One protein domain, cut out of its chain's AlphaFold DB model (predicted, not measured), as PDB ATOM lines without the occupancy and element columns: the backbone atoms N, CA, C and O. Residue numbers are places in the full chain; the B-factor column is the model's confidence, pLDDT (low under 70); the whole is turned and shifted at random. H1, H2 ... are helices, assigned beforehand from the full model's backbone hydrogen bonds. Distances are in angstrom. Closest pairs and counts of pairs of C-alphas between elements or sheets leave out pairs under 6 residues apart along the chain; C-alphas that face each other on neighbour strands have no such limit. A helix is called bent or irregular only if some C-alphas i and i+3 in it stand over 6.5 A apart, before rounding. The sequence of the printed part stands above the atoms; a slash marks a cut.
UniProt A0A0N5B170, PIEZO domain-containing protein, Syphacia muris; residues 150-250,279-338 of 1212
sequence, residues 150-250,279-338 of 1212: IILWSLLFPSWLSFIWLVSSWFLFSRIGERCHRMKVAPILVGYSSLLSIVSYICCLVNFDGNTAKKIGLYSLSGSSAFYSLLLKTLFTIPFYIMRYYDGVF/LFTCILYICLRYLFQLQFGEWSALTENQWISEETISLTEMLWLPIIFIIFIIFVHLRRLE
ATOM      1  N   ILE A 150      18.201 -43.798  16.405       81.94
ATOM      2  CA  ILE A 150      17.884 -43.672  17.840       81.94
ATOM      3  C   ILE A 150      16.886 -44.743  18.267       81.94
ATOM      4  O   ILE A 150      17.088 -45.399  19.287       81.94
ATOM      5  N   ILE A 151      15.848 -44.960  17.456       77.75
ATOM      6  CA  ILE A 151      14.877 -46.031  17.684       77.75
ATOM      7  C   ILE A 151      15.611 -47.383  17.678       77.75
ATOM      8  O   ILE A 151      15.520 -48.121  18.657       77.75
ATOM      9  N   LEU A 152      16.435 -47.661  16.660       78.38
ATOM     10  CA  LEU A 152      17.238 -48.890  16.583       78.38
ATOM     11  C   LEU A 152      18.207 -49.055  17.764       78.38
ATOM     12  O   LEU A 152      18.236 -50.132  18.355       78.38
ATOM     13  N   TRP A 153      18.949 -48.012  18.160       85.25
ATOM     14  CA  TRP A 153      19.818 -48.059  19.348       85.25
ATOM     15  C   TRP A 153      19.023 -48.469  20.585       85.25
ATOM     16  O   TRP A 153      19.432 -49.371  21.315       85.25
ATOM     17  N   SER A 154      17.879 -47.820  20.822       81.75
ATOM     18  CA  SER A 154      17.093 -48.043  22.035       81.75
ATOM     19  C   SER A 154      16.507 -49.454  22.143       81.75
ATOM     20  O   SER A 154      16.312 -49.938  23.255       81.75
ATOM     21  N   LEU A 155      16.268 -50.126  21.014       76.81
ATOM     22  CA  LEU A 155      15.711 -51.480  20.951       76.81
ATOM     23  C   LEU A 155      16.788 -52.563  21.018       76.81
ATOM     24  O   LEU A 155      16.593 -53.567  21.692       76.81
ATOM     25  N   LEU A 156      17.921 -52.350  20.342       77.31
ATOM     26  CA  LEU A 156      19.054 -53.283  20.350       77.31
ATOM     27  C   LEU A 156      19.792 -53.293  21.695       77.31
ATOM     28  O   LEU A 156      20.401 -54.295  22.055       77.31
ATOM     29  N   PHE A 157      19.741 -52.185  22.440       78.81
ATOM     30  CA  PHE A 157      20.376 -52.044  23.750       78.81
ATOM     31  C   PHE A 157      19.361 -51.525  24.781       78.81
ATOM     32  O   PHE A 157      19.390 -50.332  25.117       78.81
ATOM     33  N   PRO A 158      18.443 -52.381  25.268       78.50
ATOM     34  CA  PRO A 158      17.427 -51.981  26.227       78.50
ATOM     35  C   PRO A 158      18.064 -51.593  27.560       78.50
ATOM     36  O   PRO A 158      18.825 -52.346  28.155       78.50
ATOM     37  N   SER A 159      17.776 -50.377  28.013       80.69
ATOM     38  CA  SER A 159      18.210 -49.871  29.315       80.69
ATOM     39  C   SER A 159      17.347 -48.682  29.725       80.69
ATOM     40  O   SER A 159      16.745 -48.018  28.876       80.69
ATOM     41  N   TRP A 160      17.335 -48.343  31.013       81.94
ATOM     42  CA  TRP A 160      16.639 -47.142  31.491       81.94
ATOM     43  C   TRP A 160      17.215 -45.843  30.899       81.94
ATOM     44  O   TRP A 160      16.485 -44.871  30.710       81.94
ATOM     45  N   LEU A 161      18.499 -45.836  30.525       82.50
ATOM     46  CA  LEU A 161      19.135 -44.714  29.827       82.50
ATOM     47  C   LEU A 161      18.704 -44.643  28.347       82.50
ATOM     48  O   LEU A 161      18.412 -43.565  27.831       82.50
ATOM     49  N   SER A 162      18.580 -45.792  27.680       81.25
ATOM     50  CA  SER A 162      18.040 -45.901  26.316       81.25
ATOM     51  C   SER A 162      16.565 -45.487  26.238       81.25
ATOM     52  O   SER A 162      16.159 -44.847  25.268       81.25
ATOM     53  N   PHE A 163      15.768 -45.792  27.270       83.19
ATOM     54  CA  PHE A 163      14.355 -45.411  27.359       83.19
ATOM     55  C   PHE A 163      14.153 -43.890  27.298       83.19
ATOM     56  O   PHE A 163      13.296 -43.400  26.560       83.19
ATOM     57  N   ILE A 164      14.986 -43.130  28.016       82.25
ATOM     58  CA  ILE A 164      14.963 -41.658  27.997       82.25
ATOM     59  C   ILE A 164      15.192 -41.140  26.570       82.25
ATOM     60  O   ILE A 164      14.546 -40.178  26.148       82.25
ATOM     61  N   TRP A 165      16.060 -41.799  25.795       77.94
ATOM     62  CA  TRP A 165      16.331 -41.434  24.404       77.94
ATOM     63  C   TRP A 165      15.163 -41.773  23.464       77.94
ATOM     64  O   TRP A 165      14.808 -40.944  22.624       77.94
ATOM     65  N   LEU A 166      14.519 -42.935  23.649       78.31
ATOM     66  CA  LEU A 166      13.299 -43.334  22.934       78.31
ATOM     67  C   LEU A 166      12.183 -42.295  23.141       78.31
ATOM     68  O   LEU A 166      11.650 -41.773  22.163       78.31
ATOM     69  N   VAL A 167      11.875 -41.937  24.392       77.50
ATOM     70  CA  VAL A 167      10.836 -40.941  24.723       77.50
ATOM     71  C   VAL A 167      11.199 -39.555  24.180       77.50
ATOM     72  O   VAL A 167      10.367 -38.884  23.567       77.50
ATOM     73  N   SER A 168      12.460 -39.139  24.332       72.19
ATOM     74  CA  SER A 168      12.937 -37.839  23.838       72.19
ATOM     75  C   SER A 168      12.915 -37.732  22.310       72.19
ATOM     76  O   SER A 168      12.796 -36.625  21.781       72.19
ATOM     77  N   SER A 169      13.002 -38.853  21.584       73.12
ATOM     78  CA  SER A 169      13.027 -38.860  20.117       73.12
ATOM     79  C   SER A 169      11.820 -38.130  19.512       73.12
ATOM     80  O   SER A 169      11.995 -37.284  18.636       73.12
ATOM     81  N   TRP A 170      10.608 -38.343  20.033       70.19
ATOM     82  CA  TRP A 170       9.390 -37.713  19.516       70.19
ATOM     83  C   TRP A 170       9.466 -36.177  19.527       70.19
ATOM     84  O   TRP A 170       9.223 -35.528  18.504       70.19
ATOM     85  N   PHE A 171       9.887 -35.592  20.652       68.44
ATOM     86  CA  PHE A 171      10.043 -34.142  20.791       68.44
ATOM     87  C   PHE A 171      11.186 -33.597  19.922       68.44
ATOM     88  O   PHE A 171      11.041 -32.564  19.265       68.44
ATOM     89  N   LEU A 172      12.317 -34.310  19.866       67.75
ATOM     90  CA  LEU A 172      13.478 -33.902  19.076       67.75
ATOM     91  C   LEU A 172      13.195 -33.930  17.564       67.75
ATOM     92  O   LEU A 172      13.675 -33.046  16.851       67.75
ATOM     93  N   PHE A 173      12.389 -34.880  17.074       65.50
ATOM     94  CA  PHE A 173      12.140 -35.065  15.638       65.50
ATOM     95  C   PHE A 173      10.899 -34.358  15.086       65.50
ATOM     96  O   PHE A 173      10.864 -34.088  13.885       65.50
ATOM     97  N   SER A 174       9.952 -33.936  15.932       67.50
ATOM     98  CA  SER A 174       8.763 -33.166  15.518       67.50
ATOM     99  C   SER A 174       9.089 -31.914  14.674       67.50
ATOM    100  O   SER A 174       8.318 -31.550  13.787       67.50
ATOM    101  N   ARG A 175      10.254 -31.283  14.891       66.25
ATOM    102  CA  ARG A 175      10.727 -30.103  14.136       66.25
ATOM    103  C   ARG A 175      12.035 -30.324  13.372       66.25
ATOM    104  O   ARG A 175      12.749 -29.367  13.081       66.25
ATOM    105  N   ILE A 176      12.371 -31.564  13.003       64.31
ATOM    106  CA  ILE A 176      13.660 -31.869  12.347       64.31
ATOM    107  C   ILE A 176      13.850 -31.168  10.986       64.31
ATOM    108  O   ILE A 176      14.982 -30.961  10.553       64.31
ATOM    109  N   GLY A 177      12.771 -30.724  10.330       59.62
ATOM    110  CA  GLY A 177      12.846 -29.890   9.123       59.62
ATOM    111  C   GLY A 177      13.472 -28.503   9.356       59.62
ATOM    112  O   GLY A 177      14.118 -27.960   8.457       59.62
ATOM    113  N   GLU A 178      13.373 -27.944  10.566       69.94
ATOM    114  CA  GLU A 178      13.885 -26.611  10.894       69.94
ATOM    115  C   GLU A 178      15.400 -26.634  11.159       69.94
ATOM    116  O   GLU A 178      15.878 -27.185  12.152       69.94
ATOM    117  N   ARG A 179      16.186 -25.964  10.302       69.31
ATOM    118  CA  ARG A 179      17.656 -25.887  10.433       69.31
ATOM    119  C   ARG A 179      18.117 -25.298  11.774       69.31
ATOM    120  O   ARG A 179      19.102 -25.764  12.338       69.31
ATOM    121  N   CYS A 180      17.400 -24.307  12.308       72.94
ATOM    122  CA  CYS A 180      17.707 -23.708  13.613       72.94
ATOM    123  C   CYS A 180      17.534 -24.720  14.761       72.94
ATOM    124  O   CYS A 180      18.397 -24.819  15.635       72.94
ATOM    125  N   HIS A 181      16.469 -25.529  14.719       77.25
ATOM    126  CA  HIS A 181      16.239 -26.621  15.668       77.25
ATOM    127  C   HIS A 181      17.333 -27.690  15.554       77.25
ATOM    128  O   HIS A 181      17.981 -28.007  16.550       77.25
ATOM    129  N   ARG A 182      17.648 -28.149  14.333       77.19
ATOM    130  CA  ARG A 182      18.752 -29.096  14.071       77.19
ATOM    131  C   ARG A 182      20.094 -28.630  14.635       77.19
ATOM    132  O   ARG A 182      20.775 -29.403  15.305       77.19
ATOM    133  N   MET A 183      20.451 -27.364  14.423       76.69
ATOM    134  CA  MET A 183      21.700 -26.774  14.918       76.69
ATOM    135  C   MET A 183      21.775 -26.704  16.452       76.69
ATOM    136  O   MET A 183      22.867 -26.846  17.003       76.69
ATOM    137  N   LYS A 184      20.639 -26.529  17.144       81.69
ATOM    138  CA  LYS A 184      20.550 -26.560  18.617       81.69
ATOM    139  C   LYS A 184      20.542 -27.982  19.189       81.69
ATOM    140  O   LYS A 184      21.091 -28.204  20.261       81.69
ATOM    141  N   VAL A 185      19.943 -28.938  18.478       82.31
ATOM    142  CA  VAL A 185      19.787 -30.335  18.919       82.31
ATOM    143  C   VAL A 185      21.028 -31.191  18.647       82.31
ATOM    144  O   VAL A 185      21.365 -32.047  19.464       82.31
ATOM    145  N   ALA A 186      21.751 -30.963  17.546       81.56
ATOM    146  CA  ALA A 186      22.911 -31.779  17.173       81.56
ATOM    147  C   ALA A 186      24.003 -31.901  18.267       81.56
ATOM    148  O   ALA A 186      24.496 -33.013  18.462       81.56
ATOM    149  N   PRO A 187      24.372 -30.844  19.027       84.25
ATOM    150  CA  PRO A 187      25.323 -30.970  20.136       84.25
ATOM    151  C   PRO A 187      24.815 -31.841  21.285       84.25
ATOM    152  O   PRO A 187      25.599 -32.577  21.878       84.25
ATOM    153  N   ILE A 188      23.511 -31.792  21.566       85.25
ATOM    154  CA  ILE A 188      22.873 -32.585  22.622       85.25
ATOM    155  C   ILE A 188      22.888 -34.067  22.229       85.25
ATOM    156  O   ILE A 188      23.304 -34.902  23.028       85.25
ATOM    157  N   LEU A 189      22.526 -34.385  20.978       85.38
ATOM    158  CA  LEU A 189      22.584 -35.752  20.444       85.38
ATOM    159  C   LEU A 189      24.006 -36.325  20.476       85.38
ATOM    160  O   LEU A 189      24.203 -37.407  21.017       85.38
ATOM    161  N   VAL A 190      24.993 -35.587  19.952       87.38
ATOM    162  CA  VAL A 190      26.400 -36.025  19.922       87.38
ATOM    163  C   VAL A 190      26.973 -36.193  21.334       87.38
ATOM    164  O   VAL A 190      27.671 -37.173  21.599       87.38
ATOM    165  N   GLY A 191      26.677 -35.269  22.251       87.38
ATOM    166  CA  GLY A 191      27.131 -35.347  23.641       87.38
ATOM    167  C   GLY A 191      26.541 -36.551  24.378       87.38
ATOM    168  O   GLY A 191      27.285 -37.343  24.956       87.38
ATOM    169  N   TYR A 192      25.221 -36.736  24.299       88.00
ATOM    170  CA  TYR A 192      24.527 -37.837  24.969       88.00
ATOM    171  C   TYR A 192      24.926 -39.207  24.400       88.00
ATOM    172  O   TYR A 192      25.239 -40.122  25.160       88.00
ATOM    173  N   SER A 193      25.026 -39.338  23.072       86.94
ATOM    174  CA  SER A 193      25.461 -40.586  22.431       86.94
ATOM    175  C   SER A 193      26.914 -40.948  22.757       86.94
ATOM    176  O   SER A 193      27.253 -42.125  22.879       86.94
ATOM    177  N   SER A 194      27.785 -39.946  22.915       88.19
ATOM    178  CA  SER A 194      29.174 -40.159  23.344       88.19
ATOM    179  C   SER A 194      29.244 -40.602  24.805       88.19
ATOM    180  O   SER A 194      29.975 -41.537  25.121       88.19
ATOM    181  N   LEU A 195      28.436 -40.000  25.686       88.38
ATOM    182  CA  LEU A 195      28.350 -40.385  27.097       88.38
ATOM    183  C   LEU A 195      27.840 -41.824  27.269       88.38
ATOM    184  O   LEU A 195      28.443 -42.589  28.016       88.38
ATOM    185  N   LEU A 196      26.800 -42.232  26.534       86.50
ATOM    186  CA  LEU A 196      26.312 -43.619  26.553       86.50
ATOM    187  C   LEU A 196      27.347 -44.622  26.026       86.50
ATOM    188  O   LEU A 196      27.461 -45.723  26.564       86.50
ATOM    189  N   SER A 197      28.125 -44.246  25.008       87.62
ATOM    190  CA  SER A 197      29.237 -45.064  24.512       87.62
ATOM    191  C   SER A 197      30.353 -45.218  25.556       87.62
ATOM    192  O   SER A 197      30.871 -46.318  25.725       87.62
ATOM    193  N   ILE A 198      30.686 -44.156  26.301       88.31
ATOM    194  CA  ILE A 198      31.671 -44.195  27.398       88.31
ATOM    195  C   ILE A 198      31.174 -45.073  28.554       88.31
ATOM    196  O   ILE A 198      31.908 -45.953  28.998       88.31
ATOM    197  N   VAL A 199      29.924 -44.898  29.001       85.44
ATOM    198  CA  VAL A 199      29.311 -45.752  30.038       85.44
ATOM    199  C   VAL A 199      29.315 -47.218  29.596       85.44
ATOM    200  O   VAL A 199      29.724 -48.085  30.361       85.44
ATOM    201  N   SER A 200      28.958 -47.498  28.338       82.81
ATOM    202  CA  SER A 200      29.013 -48.856  27.786       82.81
ATOM    203  C   SER A 200      30.426 -49.442  27.768       82.81
ATOM    204  O   SER A 200      30.562 -50.641  27.984       82.81
ATOM    205  N   TYR A 201      31.459 -48.638  27.500       85.81
ATOM    206  CA  TYR A 201      32.851 -49.099  27.516       85.81
ATOM    207  C   TYR A 201      33.296 -49.443  28.943       85.81
ATOM    208  O   TYR A 201      33.877 -50.499  29.170       85.81
ATOM    209  N   ILE A 202      32.947 -48.601  29.923       84.25
ATOM    210  CA  ILE A 202      33.235 -48.840  31.348       84.25
ATOM    211  C   ILE A 202      32.543 -50.124  31.841       84.25
ATOM    212  O   ILE A 202      33.166 -50.920  32.539       84.25
ATOM    213  N   CYS A 203      31.300 -50.387  31.418       77.12
ATOM    214  CA  CYS A 203      30.595 -51.644  31.712       77.12
ATOM    215  C   CYS A 203      31.211 -52.894  31.054       77.12
ATOM    216  O   CYS A 203      30.928 -53.997  31.510       77.12
ATOM    217  N   CYS A 204      32.042 -52.749  30.016       76.62
ATOM    218  CA  CYS A 204      32.816 -53.862  29.444       76.62
ATOM    219  C   CYS A 204      34.202 -54.023  30.102       76.62
ATOM    220  O   CYS A 204      34.835 -55.059  29.935       76.62
ATOM    221  N   LEU A 205      34.688 -53.003  30.822       75.12
ATOM    222  CA  LEU A 205      35.978 -53.022  31.521       75.12
ATOM    223  C   LEU A 205      35.861 -53.595  32.945       75.12
ATOM    224  O   LEU A 205      36.807 -54.196  33.446       75.12
ATOM    225  N   VAL A 206      34.713 -53.399  33.603       70.75
ATOM    226  CA  VAL A 206      34.461 -53.819  34.990       70.75
ATOM    227  C   VAL A 206      33.356 -54.873  35.030       70.75
ATOM    228  O   VAL A 206      32.223 -54.606  34.629       70.75
ATOM    229  N   ASN A 207      33.658 -56.054  35.580       63.47
ATOM    230  CA  ASN A 207      32.645 -57.066  35.880       63.47
ATOM    231  C   ASN A 207      31.766 -56.590  37.049       63.47
ATOM    232  O   ASN A 207      32.190 -56.569  38.203       63.47
ATOM    233  N   PHE A 208      30.531 -56.188  36.745       62.12
ATOM    234  CA  PHE A 208      29.547 -55.763  37.739       62.12
ATOM    235  C   PHE A 208      28.649 -56.933  38.169       62.12
ATOM    236  O   PHE A 208      27.558 -57.132  37.631       62.12
ATOM    237  N   ASP A 209      29.054 -57.657  39.214       55.34
ATOM    238  CA  ASP A 209      28.254 -58.754  39.789       55.34
ATOM    239  C   ASP A 209      27.026 -58.278  40.602       55.34
ATOM    240  O   ASP A 209      26.208 -59.076  41.060       55.34
ATOM    241  N   GLY A 210      26.845 -56.961  40.754       56.84
ATOM    242  CA  GLY A 210      25.766 -56.356  41.535       56.84
ATOM    243  C   GLY A 210      24.383 -56.383  40.865       56.84
ATOM    244  O   GLY A 210      24.180 -55.841  39.776       56.84
ATOM    245  N   ASN A 211      23.380 -56.890  41.594       57.25
ATOM    246  CA  ASN A 211      21.962 -56.922  41.187       57.25
ATOM    247  C   ASN A 211      21.349 -55.550  40.829       57.25
ATOM    248  O   ASN A 211      20.305 -55.493  40.181       57.25
ATOM    249  N   THR A 212      21.950 -54.438  41.257       58.84
ATOM    250  CA  THR A 212      21.460 -53.078  40.981       58.84
ATOM    251  C   THR A 212      21.783 -52.608  39.562       58.84
ATOM    252  O   THR A 212      20.916 -52.023  38.920       58.84
ATOM    253  N   ALA A 213      22.978 -52.902  39.037       59.38
ATOM    254  CA  ALA A 213      23.373 -52.520  37.676       59.38
ATOM    255  C   ALA A 213      22.572 -53.294  36.614       59.38
ATOM    256  O   ALA A 213      22.057 -52.700  35.664       59.38
ATOM    257  N   LYS A 214      22.361 -54.600  36.843       62.09
ATOM    258  CA  LYS A 214      21.543 -55.465  35.977       62.09
ATOM    259  C   LYS A 214      20.099 -54.951  35.855       62.09
ATOM    260  O   LYS A 214      19.585 -54.843  34.748       62.09
ATOM    261  N   LYS A 215      19.484 -54.498  36.960       60.16
ATOM    262  CA  LYS A 215      18.138 -53.874  36.967       60.16
ATOM    263  C   LYS A 215      18.044 -52.525  36.234       60.16
ATOM    264  O   LYS A 215      16.942 -52.093  35.907       60.16
ATOM    265  N   ILE A 216      19.168 -51.859  35.965       65.88
ATOM    266  CA  ILE A 216      19.220 -50.611  35.181       65.88
ATOM    267  C   ILE A 216      19.326 -50.910  33.661       65.88
ATOM    268  O   ILE A 216      19.142 -50.012  32.833       65.88
ATOM    269  N   GLY A 217      19.545 -52.175  33.275       63.03
ATOM    270  CA  GLY A 217      19.813 -52.591  31.893       63.03
ATOM    271  C   GLY A 217      21.259 -52.319  31.464       63.03
ATOM    272  O   GLY A 217      21.528 -52.034  30.299       63.03
ATOM    273  N   LEU A 218      22.195 -52.333  32.419       68.25
ATOM    274  CA  LEU A 218      23.630 -52.265  32.156       68.25
ATOM    275  C   LEU A 218      24.225 -53.664  32.330       68.25
ATOM    276  O   LEU A 218      24.253 -54.207  33.435       68.25
ATOM    277  N   TYR A 219      24.686 -54.239  31.222       67.56
ATOM    278  CA  TYR A 219      25.233 -55.592  31.158       67.56
ATOM    279  C   TYR A 219      26.763 -55.556  31.144       67.56
ATOM    280  O   TYR A 219      27.358 -54.703  30.484       67.56
ATOM    281  N   SER A 220      27.393 -56.506  31.832       63.12
ATOM    282  CA  SER A 220      28.806 -56.837  31.653       63.12
ATOM    283  C   SER A 220      28.947 -57.736  30.423       63.12
ATOM    284  O   SER A 220      28.504 -58.885  30.454       63.12
ATOM    285  N   LEU A 221      29.524 -57.215  29.338       67.19
ATOM    286  CA  LEU A 221      29.849 -57.994  28.140       67.19
ATOM    287  C   LEU A 221      31.346 -58.315  28.122       67.19
ATOM    288  O   LEU A 221      32.162 -57.437  28.395       67.19
ATOM    289  N   SER A 222      31.700 -59.541  27.741       66.38
ATOM    290  CA  SER A 222      33.083 -60.012  27.630       66.38
ATOM    291  C   SER A 222      33.422 -60.471  26.202       66.38
ATOM    292  O   SER A 222      32.559 -60.906  25.432       66.38
ATOM    293  N   GLY A 223      34.699 -60.334  25.829       71.19
ATOM    294  CA  GLY A 223      35.246 -60.817  24.558       71.19
ATOM    295  C   GLY A 223      34.617 -60.197  23.300       71.19
ATOM    296  O   GLY A 223      34.414 -58.985  23.194       71.19
ATOM    297  N   SER A 224      34.315 -61.056  22.327       74.75
ATOM    298  CA  SER A 224      33.674 -60.742  21.036       74.75
ATOM    299  C   SER A 224      32.361 -59.957  21.171       74.75
ATOM    300  O   SER A 224      32.118 -59.022  20.404       74.75
ATOM    301  N   SER A 225      31.520 -60.296  22.153       74.25
ATOM    302  CA  SER A 225      30.210 -59.659  22.363       74.25
ATOM    303  C   SER A 225      30.334 -58.155  22.665       74.25
ATOM    304  O   SER A 225      29.602 -57.329  22.106       74.25
ATOM    305  N   ALA A 226      31.335 -57.776  23.467       77.56
ATOM    306  CA  ALA A 226      31.644 -56.388  23.800       77.56
ATOM    307  C   ALA A 226      32.136 -55.593  22.577       77.56
ATOM    308  O   ALA A 226      31.726 -54.444  22.386       77.56
ATOM    309  N   PHE A 227      32.946 -56.214  21.706       83.81
ATOM    310  CA  PHE A 227      33.384 -55.611  20.441       83.81
ATOM    311  C   PHE A 227      32.187 -55.264  19.539       83.81
ATOM    312  O   PHE A 227      32.067 -54.121  19.097       83.81
ATOM    313  N   TYR A 228      31.260 -56.205  19.312       83.00
ATOM    314  CA  TYR A 228      30.085 -55.960  18.463       83.00
ATOM    315  C   TYR A 228      29.147 -54.885  19.034       83.00
ATOM    316  O   TYR A 228      28.673 -54.025  18.288       83.00
ATOM    317  N   SER A 229      28.921 -54.879  20.353       82.12
ATOM    318  CA  SER A 229      28.088 -53.872  21.028       82.12
ATOM    319  C   SER A 229      28.659 -52.453  20.881       82.12
ATOM    320  O   SER A 229      27.943 -51.521  20.500       82.12
ATOM    321  N   LEU A 230      29.967 -52.282  21.106       85.38
ATOM    322  CA  LEU A 230      30.653 -50.993  20.953       85.38
ATOM    323  C   LEU A 230      30.756 -50.554  19.482       85.38
ATOM    324  O   LEU A 230      30.591 -49.366  19.185       85.38
ATOM    325  N   LEU A 231      30.957 -51.489  18.549       87.12
ATOM    326  CA  LEU A 231      30.966 -51.212  17.110       87.12
ATOM    327  C   LEU A 231      29.598 -50.704  16.622       87.12
ATOM    328  O   LEU A 231      29.529 -49.689  15.933       87.12
ATOM    329  N   LEU A 232      28.495 -51.346  17.019       85.81
ATOM    330  CA  LEU A 232      27.144 -50.899  16.658       85.81
ATOM    331  C   LEU A 232      26.820 -49.515  17.242       85.81
ATOM    332  O   LEU A 232      26.343 -48.639  16.519       85.81
ATOM    333  N   LYS A 233      27.135 -49.276  18.523       86.88
ATOM    334  CA  LYS A 233      26.927 -47.967  19.168       86.88
ATOM    335  C   LYS A 233      27.737 -46.863  18.487       86.88
ATOM    336  O   LYS A 233      27.189 -45.806  18.183       86.88
ATOM    337  N   THR A 234      29.010 -47.108  18.169       85.81
ATOM    338  CA  THR A 234      29.833 -46.124  17.444       85.81
ATOM    339  C   THR A 234      29.310 -45.859  16.031       85.81
ATOM    340  O   THR A 234      29.170 -44.690  15.668       85.81
ATOM    341  N   LEU A 235      28.903 -46.886  15.276       86.75
ATOM    342  CA  LEU A 235      28.248 -46.718  13.969       86.75
ATOM    343  C   LEU A 235      26.974 -45.857  14.056       86.75
ATOM    344  O   LEU A 235      26.789 -44.957  13.235       86.75
ATOM    345  N   PHE A 236      26.132 -46.052  15.076       88.06
ATOM    346  CA  PHE A 236      24.921 -45.245  15.271       88.06
ATOM    347  C   PHE A 236      25.187 -43.782  15.670       88.06
ATOM    348  O   PHE A 236      24.289 -42.957  15.518       88.06
ATOM    349  N   THR A 237      26.396 -43.409  16.113       86.50
ATOM    350  CA  THR A 237      26.742 -41.984  16.328       86.50
ATOM    351  C   THR A 237      27.042 -41.219  15.034       86.50
ATOM    352  O   THR A 237      26.909 -39.992  14.992       86.50
ATOM    353  N   ILE A 238      27.426 -41.921  13.959       85.75
ATOM    354  CA  ILE A 238      27.901 -41.318  12.703       85.75
ATOM    355  C   ILE A 238      26.871 -40.357  12.072       85.75
ATOM    356  O   ILE A 238      27.270 -39.247  11.703       85.75
ATOM    357  N   PRO A 239      25.562 -40.678  11.980       86.44
ATOM    358  CA  PRO A 239      24.569 -39.758  11.422       86.44
ATOM    359  C   PRO A 239      24.493 -38.413  12.154       86.44
ATOM    360  O   PRO A 239      24.344 -37.385  11.495       86.44
ATOM    361  N   PHE A 240      24.673 -38.378  13.481       87.19
ATOM    362  CA  PHE A 240      24.639 -37.130  14.255       87.19
ATOM    363  C   PHE A 240      25.852 -36.238  13.944       87.19
ATOM    364  O   PHE A 240      25.706 -35.026  13.749       87.19
ATOM    365  N   TYR A 241      27.042 -36.839  13.819       85.12
ATOM    366  CA  TYR A 241      28.254 -36.138  13.382       85.12
ATOM    367  C   TYR A 241      28.111 -35.581  11.958       85.12
ATOM    368  O   TYR A 241      28.462 -34.424  11.713       85.12
ATOM    369  N   ILE A 242      27.555 -36.368  11.031       80.88
ATOM    370  CA  ILE A 242      27.342 -35.958   9.635       80.88
ATOM    371  C   ILE A 242      26.274 -34.855   9.529       80.88
ATOM    372  O   ILE A 242      26.481 -33.873   8.813       80.88
ATOM    373  N   MET A 243      25.171 -34.961  10.278       80.25
ATOM    374  CA  MET A 243      24.137 -33.926  10.377       80.25
ATOM    375  C   MET A 243      24.740 -32.586  10.816       80.25
ATOM    376  O   MET A 243      24.552 -31.572  10.140       80.25
ATOM    377  N   ARG A 244      25.543 -32.580  11.893       82.06
ATOM    378  CA  ARG A 244      26.233 -31.367  12.360       82.06
ATOM    379  C   ARG A 244      27.216 -30.820  11.325       82.06
ATOM    380  O   ARG A 244      27.297 -29.595  11.161       82.06
ATOM    381  N   TYR A 245      27.950 -31.715  10.659       78.31
ATOM    382  CA  TYR A 245      28.934 -31.367   9.641       78.31
ATOM    383  C   TYR A 245      28.278 -30.647   8.460       78.31
ATOM    384  O   TYR A 245      28.759 -29.576   8.109       78.31
ATOM    385  N   TYR A 246      27.172 -31.144   7.892       72.81
ATOM    386  CA  TYR A 246      26.534 -30.501   6.734       72.81
ATOM    387  C   TYR A 246      25.755 -29.223   7.076       72.81
ATOM    388  O   TYR A 246      25.927 -28.220   6.379       72.81
ATOM    389  N   ASP A 247      24.959 -29.191   8.153       69.00
ATOM    390  CA  ASP A 247      24.107 -28.025   8.465       69.00
ATOM    391  C   ASP A 247      24.900 -26.731   8.722       69.00
ATOM    392  O   ASP A 247      24.375 -25.632   8.541       69.00
ATOM    393  N   GLY A 248      26.177 -26.825   9.107       62.88
ATOM    394  CA  GLY A 248      27.047 -25.655   9.230       62.88
ATOM    395  C   GLY A 248      27.736 -25.212   7.931       62.88
ATOM    396  O   GLY A 248      28.436 -24.208   7.958       62.88
ATOM    397  N   VAL A 249      27.702 -25.987   6.831       60.62
ATOM    398  CA  VAL A 249      28.440 -25.643   5.585       60.62
ATOM    399  C   VAL A 249      27.744 -24.489   4.869       60.62
ATOM    400  O   VAL A 249      28.396 -23.560   4.416       60.62
ATOM    401  N   PHE A 250      26.413 -24.496   4.867       56.78
ATOM    402  CA  PHE A 250      25.559 -23.464   4.273       56.78
ATOM    403  C   PHE A 250      25.489 -22.169   5.114       56.78
ATOM    404  O   PHE A 250      24.401 -21.649   5.364       56.78
ATOM    405  N   LEU A 279      -0.095 -41.531  16.033       62.31
ATOM    406  CA  LEU A 279       1.333 -41.578  16.355       62.31
ATOM    407  C   LEU A 279       1.549 -41.627  17.877       62.31
ATOM    408  O   LEU A 279       2.360 -42.417  18.355       62.31
ATOM    409  N   PHE A 280       0.800 -40.823  18.641       66.38
ATOM    410  CA  PHE A 280       0.873 -40.804  20.100       66.38
ATOM    411  C   PHE A 280       0.460 -42.147  20.719       66.38
ATOM    412  O   PHE A 280       1.176 -42.652  21.579       66.38
ATOM    413  N   THR A 281      -0.630 -42.775  20.262       66.56
ATOM    414  CA  THR A 281      -1.058 -44.087  20.777       66.56
ATOM    415  C   THR A 281      -0.097 -45.210  20.385       66.56
ATOM    416  O   THR A 281       0.193 -46.064  21.224       66.56
ATOM    417  N   CYS A 282       0.476 -45.192  19.175       66.44
ATOM    418  CA  CYS A 282       1.524 -46.140  18.786       66.44
ATOM    419  C   CYS A 282       2.801 -45.975  19.628       66.44
ATOM    420  O   CYS A 282       3.342 -46.970  20.105       66.44
ATOM    421  N   ILE A 283       3.270 -44.743  19.858       67.75
ATOM    422  CA  ILE A 283       4.445 -44.481  20.707       67.75
ATOM    423  C   ILE A 283       4.161 -44.893  22.158       67.75
ATOM    424  O   ILE A 283       4.988 -45.567  22.765       67.75
ATOM    425  N   LEU A 284       2.980 -44.572  22.695       72.25
ATOM    426  CA  LEU A 284       2.564 -44.977  24.039       72.25
ATOM    427  C   LEU A 284       2.535 -46.506  24.188       72.25
ATOM    428  O   LEU A 284       3.033 -47.025  25.184       72.25
ATOM    429  N   TYR A 285       2.019 -47.235  23.191       72.31
ATOM    430  CA  TYR A 285       2.044 -48.701  23.169       72.31
ATOM    431  C   TYR A 285       3.477 -49.254  23.207       72.31
ATOM    432  O   TYR A 285       3.768 -50.135  24.016       72.31
ATOM    433  N   ILE A 286       4.384 -48.711  22.382       71.50
ATOM    434  CA  ILE A 286       5.804 -49.097  22.382       71.50
ATOM    435  C   ILE A 286       6.427 -48.818  23.753       71.50
ATOM    436  O   ILE A 286       7.049 -49.709  24.322       71.50
ATOM    437  N   CYS A 287       6.225 -47.625  24.320       74.00
ATOM    438  CA  CYS A 287       6.749 -47.262  25.636       74.00
ATOM    439  C   CYS A 287       6.235 -48.189  26.748       74.00
ATOM    440  O   CYS A 287       7.030 -48.638  27.568       74.00
ATOM    441  N   LEU A 288       4.940 -48.517  26.767       76.25
ATOM    442  CA  LEU A 288       4.350 -49.413  27.769       76.25
ATOM    443  C   LEU A 288       4.849 -50.859  27.624       76.25
ATOM    444  O   LEU A 288       5.149 -51.497  28.631       76.25
ATOM    445  N   ARG A 289       4.990 -51.374  26.395       71.75
ATOM    446  CA  ARG A 289       5.560 -52.711  26.147       71.75
ATOM    447  C   ARG A 289       7.046 -52.787  26.491       71.75
ATOM    448  O   ARG A 289       7.477 -53.763  27.093       71.75
ATOM    449  N   TYR A 290       7.805 -51.745  26.171       76.31
ATOM    450  CA  TYR A 290       9.222 -51.632  26.507       76.31
ATOM    451  C   TYR A 290       9.442 -51.549  28.027       76.31
ATOM    452  O   TYR A 290      10.309 -52.237  28.560       76.31
ATOM    453  N   LEU A 291       8.612 -50.780  28.744       77.06
ATOM    454  CA  LEU A 291       8.603 -50.746  30.213       77.06
ATOM    455  C   LEU A 291       8.236 -52.106  30.821       77.06
ATOM    456  O   LEU A 291       8.878 -52.529  31.776       77.06
ATOM    457  N   PHE A 292       7.244 -52.805  30.262       75.81
ATOM    458  CA  PHE A 292       6.877 -54.151  30.710       75.81
ATOM    459  C   PHE A 292       8.056 -55.130  30.569       75.81
ATOM    460  O   PHE A 292       8.393 -55.807  31.537       75.81
ATOM    461  N   GLN A 293       8.741 -55.146  29.419       69.44
ATOM    462  CA  GLN A 293       9.904 -56.019  29.215       69.44
ATOM    463  C   GLN A 293      11.087 -55.644  30.126       69.44
ATOM    464  O   GLN A 293      11.725 -56.526  30.690       69.44
ATOM    465  N   LEU A 294      11.364 -54.350  30.340       70.44
ATOM    466  CA  LEU A 294      12.402 -53.913  31.289       70.44
ATOM    467  C   LEU A 294      12.108 -54.326  32.741       70.44
ATOM    468  O   LEU A 294      13.043 -54.568  33.501       70.44
ATOM    469  N   GLN A 295      10.831 -54.383  33.129       70.25
ATOM    470  CA  GLN A 295      10.403 -54.692  34.496       70.25
ATOM    471  C   GLN A 295      10.320 -56.204  34.777       70.25
ATOM    472  O   GLN A 295      10.528 -56.609  35.921       70.25
ATOM    473  N   PHE A 296       9.996 -57.019  33.763       68.88
ATOM    474  CA  PHE A 296       9.664 -58.445  33.916       68.88
ATOM    475  C   PHE A 296      10.525 -59.422  33.088       68.88
ATOM    476  O   PHE A 296      10.337 -60.626  33.237       68.88
ATOM    477  N   GLY A 297      11.441 -58.946  32.238       65.06
ATOM    478  CA  GLY A 297      12.365 -59.795  31.471       65.06
ATOM    479  C   GLY A 297      13.490 -60.405  32.316       65.06
ATOM    480  O   GLY A 297      14.034 -59.753  33.218       65.06
ATOM    481  N   GLU A 298      13.861 -61.650  32.017       62.09
ATOM    482  CA  GLU A 298      14.980 -62.366  32.633       62.09
ATOM    483  C   GLU A 298      16.270 -62.142  31.832       62.09
ATOM    484  O   GLU A 298      16.714 -62.961  31.024       62.09
ATOM    485  N   TRP A 299      16.915 -61.003  32.091       63.94
ATOM    486  CA  TRP A 299      18.156 -60.606  31.425       63.94
ATOM    487  C   TRP A 299      19.364 -61.463  31.852       63.94
ATOM    488  O   TRP A 299      20.139 -61.093  32.742       63.94
ATOM    489  N   SER A 300      19.530 -62.616  31.203       57.78
ATOM    490  CA  SER A 300      20.675 -63.515  31.362       57.78
ATOM    491  C   SER A 300      21.980 -62.924  30.798       57.78
ATOM    492  O   SER A 300      21.985 -61.994  29.987       57.78
ATOM    493  N   ALA A 301      23.123 -63.446  31.256       58.38
ATOM    494  CA  ALA A 301      24.429 -63.062  30.723       58.38
ATOM    495  C   ALA A 301      24.648 -63.691  29.334       58.38
ATOM    496  O   ALA A 301      24.461 -64.893  29.160       58.38
ATOM    497  N   LEU A 302      25.055 -62.872  28.360       62.09
ATOM    498  CA  LEU A 302      25.289 -63.299  26.978       62.09
ATOM    499  C   LEU A 302      26.459 -64.287  26.878       62.09
ATOM    500  O   LEU A 302      27.516 -64.070  27.471       62.09
ATOM    501  N   THR A 303      26.279 -65.346  26.088       59.19
ATOM    502  CA  THR A 303      27.345 -66.311  25.781       59.19
ATOM    503  C   THR A 303      28.310 -65.768  24.717       59.19
ATOM    504  O   THR A 303      27.969 -64.865  23.956       59.19
ATOM    505  N   GLU A 304      29.515 -66.341  24.620       58.88
ATOM    506  CA  GLU A 304      30.625 -65.840  23.779       58.88
ATOM    507  C   GLU A 304      30.299 -65.674  22.278       58.88
ATOM    508  O   GLU A 304      30.968 -64.914  21.574       58.88
ATOM    509  N   ASN A 305      29.257 -66.345  21.779       60.22
ATOM    510  CA  ASN A 305      28.819 -66.276  20.381       60.22
ATOM    511  C   ASN A 305      27.521 -65.466  20.174       60.22
ATOM    512  O   ASN A 305      27.082 -65.302  19.036       60.22
ATOM    513  N   GLN A 306      26.895 -64.951  21.240       63.34
ATOM    514  CA  GLN A 306      25.635 -64.205  21.178       63.34
ATOM    515  C   GLN A 306      25.872 -62.693  21.322       63.34
ATOM    516  O   GLN A 306      26.233 -62.179  22.376       63.34
ATOM    517  N   TRP A 307      25.628 -61.957  20.237       66.38
ATOM    518  CA  TRP A 307      25.712 -60.489  20.170       66.38
ATOM    519  C   TRP A 307      24.446 -59.727  20.613       66.38
ATOM    520  O   TRP A 307      24.494 -58.508  20.778       66.38
ATOM    521  N   ILE A 308      23.317 -60.423  20.772       66.25
ATOM    522  CA  ILE A 308      21.969 -59.898  21.061       66.25
ATOM    523  C   ILE A 308      21.283 -60.939  21.964       66.25
ATOM    524  O   ILE A 308      21.477 -62.134  21.733       66.25
ATOM    525  N   SER A 309      20.515 -60.530  22.983       65.56
ATOM    526  CA  SER A 309      19.796 -61.483  23.850       65.56
ATOM    527  C   SER A 309      18.508 -61.972  23.186       65.56
ATOM    528  O   SER A 309      17.880 -61.247  22.410       65.56
ATOM    529  N   GLU A 310      18.073 -63.187  23.512       66.69
ATOM    530  CA  GLU A 310      16.841 -63.766  22.955       66.69
ATOM    531  C   GLU A 310      15.599 -62.920  23.303       66.69
ATOM    532  O   GLU A 310      14.710 -62.746  22.469       66.69
ATOM    533  N   GLU A 311      15.595 -62.265  24.471       66.75
ATOM    534  CA  GLU A 311      14.566 -61.288  24.848       66.75
ATOM    535  C   GLU A 311      14.583 -60.011  23.993       66.75
ATOM    536  O   GLU A 311      13.527 -59.466  23.677       66.75
ATOM    537  N   THR A 312      15.755 -59.525  23.560       70.06
ATOM    538  CA  THR A 312      15.799 -58.431  22.570       70.06
ATOM    539  C   THR A 312      15.294 -58.863  21.199       70.06
ATOM    540  O   THR A 312      14.675 -58.046  20.520       70.06
ATOM    541  N   ILE A 313      15.501 -60.120  20.790       69.25
ATOM    542  CA  ILE A 313      15.003 -60.623  19.501       69.25
ATOM    543  C   ILE A 313      13.470 -60.630  19.510       69.25
ATOM    544  O   ILE A 313      12.866 -59.974  18.660       69.25
ATOM    545  N   SER A 314      12.842 -61.244  20.519       67.50
ATOM    546  CA  SER A 314      11.376 -61.266  20.642       67.50
ATOM    547  C   SER A 314      10.776 -59.856  20.775       67.50
ATOM    548  O   SER A 314       9.769 -59.548  20.132       67.50
ATOM    549  N   LEU A 315      11.436 -58.951  21.509       68.50
ATOM    550  CA  LEU A 315      11.055 -57.537  21.583       68.50
ATOM    551  C   LEU A 315      11.135 -56.843  20.211       68.50
ATOM    552  O   LEU A 315      10.229 -56.086  19.855       68.50
ATOM    553  N   THR A 316      12.184 -57.094  19.418       67.06
ATOM    554  CA  THR A 316      12.285 -56.522  18.066       67.06
ATOM    555  C   THR A 316      11.232 -57.080  17.115       67.06
ATOM    556  O   THR A 316      10.591 -56.286  16.431       67.06
ATOM    557  N   GLU A 317      10.972 -58.390  17.113       66.38
ATOM    558  CA  GLU A 317       9.941 -59.008  16.266       66.38
ATOM    559  C   GLU A 317       8.539 -58.449  16.559       66.38
ATOM    560  O   GLU A 317       7.789 -58.134  15.633       66.38
ATOM    561  N   MET A 318       8.203 -58.229  17.836       65.19
ATOM    562  CA  MET A 318       6.907 -57.662  18.234       65.19
ATOM    563  C   MET A 318       6.763 -56.158  17.947       65.19
ATOM    564  O   MET A 318       5.640 -55.675  17.770       65.19
ATOM    565  N   LEU A 319       7.862 -55.393  17.913       67.19
ATOM    566  CA  LEU A 319       7.824 -53.931  17.758       67.19
ATOM    567  C   LEU A 319       8.156 -53.434  16.341       67.19
ATOM    568  O   LEU A 319       7.809 -52.295  16.014       67.19
ATOM    569  N   TRP A 320       8.774 -54.247  15.479       66.50
ATOM    570  CA  TRP A 320       9.264 -53.818  14.160       66.50
ATOM    571  C   TRP A 320       8.168 -53.242  13.252       66.50
ATOM    572  O   TRP A 320       8.383 -52.214  12.609       66.50
ATOM    573  N   LEU A 321       6.963 -53.828  13.239       59.91
ATOM    574  CA  LEU A 321       5.863 -53.332  12.401       59.91
ATOM    575  C   LEU A 321       5.255 -52.002  12.915       59.91
ATOM    576  O   LEU A 321       5.120 -51.079  12.107       59.91
ATOM    577  N   PRO A 322       4.964 -51.818  14.225       63.59
ATOM    578  CA  PRO A 322       4.682 -50.498  14.803       63.59
ATOM    579  C   PRO A 322       5.755 -49.442  14.502       63.59
ATOM    580  O   PRO A 322       5.423 -48.289  14.232       63.59
ATOM    581  N   ILE A 323       7.035 -49.828  14.500       64.50
ATOM    582  CA  ILE A 323       8.148 -48.931  14.166       64.50
ATOM    583  C   ILE A 323       8.126 -48.558  12.683       64.50
ATOM    584  O   ILE A 323       8.255 -47.378  12.373       64.50
ATOM    585  N   ILE A 324       7.899 -49.506  11.767       64.50
ATOM    586  CA  ILE A 324       7.704 -49.209  10.337       64.50
ATOM    587  C   ILE A 324       6.515 -48.272  10.137       64.50
ATOM    588  O   ILE A 324       6.607 -47.347   9.336       64.50
ATOM    589  N   PHE A 325       5.420 -48.464  10.873       65.69
ATOM    590  CA  PHE A 325       4.241 -47.607  10.789       65.69
ATOM    591  C   PHE A 325       4.519 -46.186  11.308       65.69
ATOM    592  O   PHE A 325       4.170 -45.215  10.642       65.69
ATOM    593  N   ILE A 326       5.231 -46.042  12.432       65.12
ATOM    594  CA  ILE A 326       5.710 -44.744  12.939       65.12
ATOM    595  C   ILE A 326       6.678 -44.092  11.952       65.12
ATOM    596  O   ILE A 326       6.530 -42.911  11.655       65.12
ATOM    597  N   ILE A 327       7.631 -44.847  11.402       63.25
ATOM    598  CA  ILE A 327       8.562 -44.378  10.373       63.25
ATOM    599  C   ILE A 327       7.771 -43.896   9.151       63.25
ATOM    600  O   ILE A 327       7.998 -42.780   8.696       63.25
ATOM    601  N   PHE A 328       6.796 -44.665   8.665       63.16
ATOM    602  CA  PHE A 328       5.944 -44.297   7.535       63.16
ATOM    603  C   PHE A 328       5.104 -43.046   7.822       63.16
ATOM    604  O   PHE A 328       5.077 -42.146   6.988       63.16
ATOM    605  N   ILE A 329       4.492 -42.917   9.007       60.75
ATOM    606  CA  ILE A 329       3.784 -41.689   9.412       60.75
ATOM    607  C   ILE A 329       4.755 -40.506   9.477       60.75
ATOM    608  O   ILE A 329       4.434 -39.440   8.961       60.75
ATOM    609  N   ILE A 330       5.952 -40.678  10.044       58.03
ATOM    610  CA  ILE A 330       6.997 -39.645  10.091       58.03
ATOM    611  C   ILE A 330       7.416 -39.235   8.669       58.03
ATOM    612  O   ILE A 330       7.478 -38.041   8.387       58.03
ATOM    613  N   PHE A 331       7.617 -40.181   7.744       56.25
ATOM    614  CA  PHE A 331       7.884 -39.913   6.322       56.25
ATOM    615  C   PHE A 331       6.716 -39.179   5.637       56.25
ATOM    616  O   PHE A 331       6.946 -38.207   4.917       56.25
ATOM    617  N   VAL A 332       5.467 -39.586   5.889       54.81
ATOM    618  CA  VAL A 332       4.251 -38.946   5.352       54.81
ATOM    619  C   VAL A 332       4.034 -37.545   5.935       54.81
ATOM    620  O   VAL A 332       3.549 -36.665   5.225       54.81
ATOM    621  N   HIS A 333       4.438 -37.287   7.182       53.16
ATOM    622  CA  HIS A 333       4.399 -35.944   7.770       53.16
ATOM    623  C   HIS A 333       5.576 -35.067   7.315       53.16
ATOM    624  O   HIS A 333       5.424 -33.852   7.184       53.16
ATOM    625  N   LEU A 334       6.721 -35.677   6.989       52.09
ATOM    626  CA  LEU A 334       7.891 -35.029   6.383       52.09
ATOM    627  C   LEU A 334       7.733 -34.751   4.876       52.09
ATOM    628  O   LEU A 334       8.673 -34.277   4.240       52.09
ATOM    629  N   ARG A 335       6.503 -34.852   4.348       49.22
ATOM    630  CA  ARG A 335       5.996 -34.296   3.069       49.22
ATOM    631  C   ARG A 335       6.130 -32.758   2.937       49.22
ATOM    632  O   ARG A 335       5.499 -32.138   2.093       49.22
ATOM    633  N   ARG A 336       6.957 -32.138   3.783       47.56
ATOM    634  CA  ARG A 336       7.402 -30.738   3.748       47.56
ATOM    635  C   ARG A 336       8.882 -30.603   3.338       47.56
ATOM    636  O   ARG A 336       9.436 -29.513   3.424       47.56
ATOM    637  N   LEU A 337       9.534 -31.703   2.944       45.72
ATOM    638  CA  LEU A 337      10.880 -31.732   2.360       45.72
ATOM    639  C   LEU A 337      10.778 -32.062   0.865       45.72
ATOM    640  O   LEU A 337      10.502 -33.196   0.479       45.72
ATOM    641  N   GLU A 338      10.984 -31.037   0.045       47.19
ATOM    642  CA  GLU A 338      10.704 -31.033  -1.391       47.19
ATOM    643  C   GLU A 338      11.637 -31.962  -2.203       47.19
ATOM    644  O   GLU A 338      12.843 -32.049  -1.942       47.19
TER     645      GLU A 338
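What this domain is: This is residues 150 to 250 and 279 to 338 of the 1212 residues of the protein "PIEZO domain-containing protein" of Syphacia muris (UniProt A0A0N5B170). Three layers of paired helices are stacked side by side, with the short hairpin of H1 and H2 in the middle, the long pair H3 and H5 on one side of it and the pair H6 and H7 on the other. The long helices run roughly along one axis, contacts between the layers are few, and H4 with the link of residues 297 to 309 lies at one end. The printed part has 161 residues with seven named helices, H1 to H7 in chain order, and no named strand; the class is all helix. The whole is compact, with a radius of gyration of the C-alphas of 16.8 A and spans of 50 by 34 by 25 A.

How they stand to each other: H3, residues 179 to 205, has a kink of 29 degrees near residue 186 and is only just irregular, C-alphas 184 and 187 being 6.7 A apart. H5, residues 224 to 247, was assigned as one helix by its hydrogen bonds but is bent, C-alphas 236 and 239 being 6.7 A apart; its arms H5a, residues 224 to 236, and H5b, residues 239 to 247, stand at 22 degrees. H3 touches H5b with residues 179 to 190 alone, opposite ways at a shallow tilt of 28 degrees, the closest C-alphas being those of Ala 186 and Arg 244, 5.9 A apart. It touches H5a with residues 197 to 204 alone, closest at the C-alphas of Cys 204 and Ala 226, 6.3 A. H1, residues 150 to 156, and H2, residues 160 to 173, form a helical hairpin; their closest C-alphas, of Ser 154 and Ser 162, are 4.9 A apart. H1 only just touches H5a, with 3 pairs of C-alphas within 8 A, the closest those of Trp 153 and Lys 233, 7.1 A. H2 and H3 are close but not clearly touching, with the C-alphas of Leu 172 and Val 185 closest at 7.2 A. H7, residues 310 to 333, likewise one helix by its hydrogen bonds, is bent, with C-alphas 318 and 321 7.3 A apart; arms H7a, residues 310 to 318, and H7b, residues 321 to 333, stand at a steep tilt of 49 degrees. H1 touches H7a, closest at the C-alphas of Leu 156 and Thr 312, 6.5 A. H6, residues 279 to 296, touches H7b with residues 279 to 286 alone, closest at the C-alphas of Leu 279 and Ile 326, 6.4 A. H4, residues 211 to 216, touches no helix. Every O i to N i+4 pair is within hydrogen-bond range in H1, H4, H5a, H5b, H6, H7a and H7b, against 6 of 10 in H2 and 21 of 23 in H3.

Where its parts are: H3 measures 38.9 A from first to last C-alpha, H6 25.7 A, H2 20.4 A, H5a 18.7 A and H7b 18.1 A. H1 begins at C-alpha 150, (17.884, -43.672, 17.840), H3 at C-alpha 179, (17.656, -25.887, 10.433), and H7b ends at C-alpha 333, (4.399, -35.944, 7.770).

The domain as a whole: The two C-alphas farthest apart, of Asp 209 and Glu 338, are 52.7 A apart. Residues 251 to 278 are not printed, and C-alphas 250 and 279 are 32.6 A apart across the cut. The link from H6 to H7, 13 residues, is long. Mean pLDDT of the printed part is 71.9; 77 residues are under 70, among them 207 to 222 and 313 to 338.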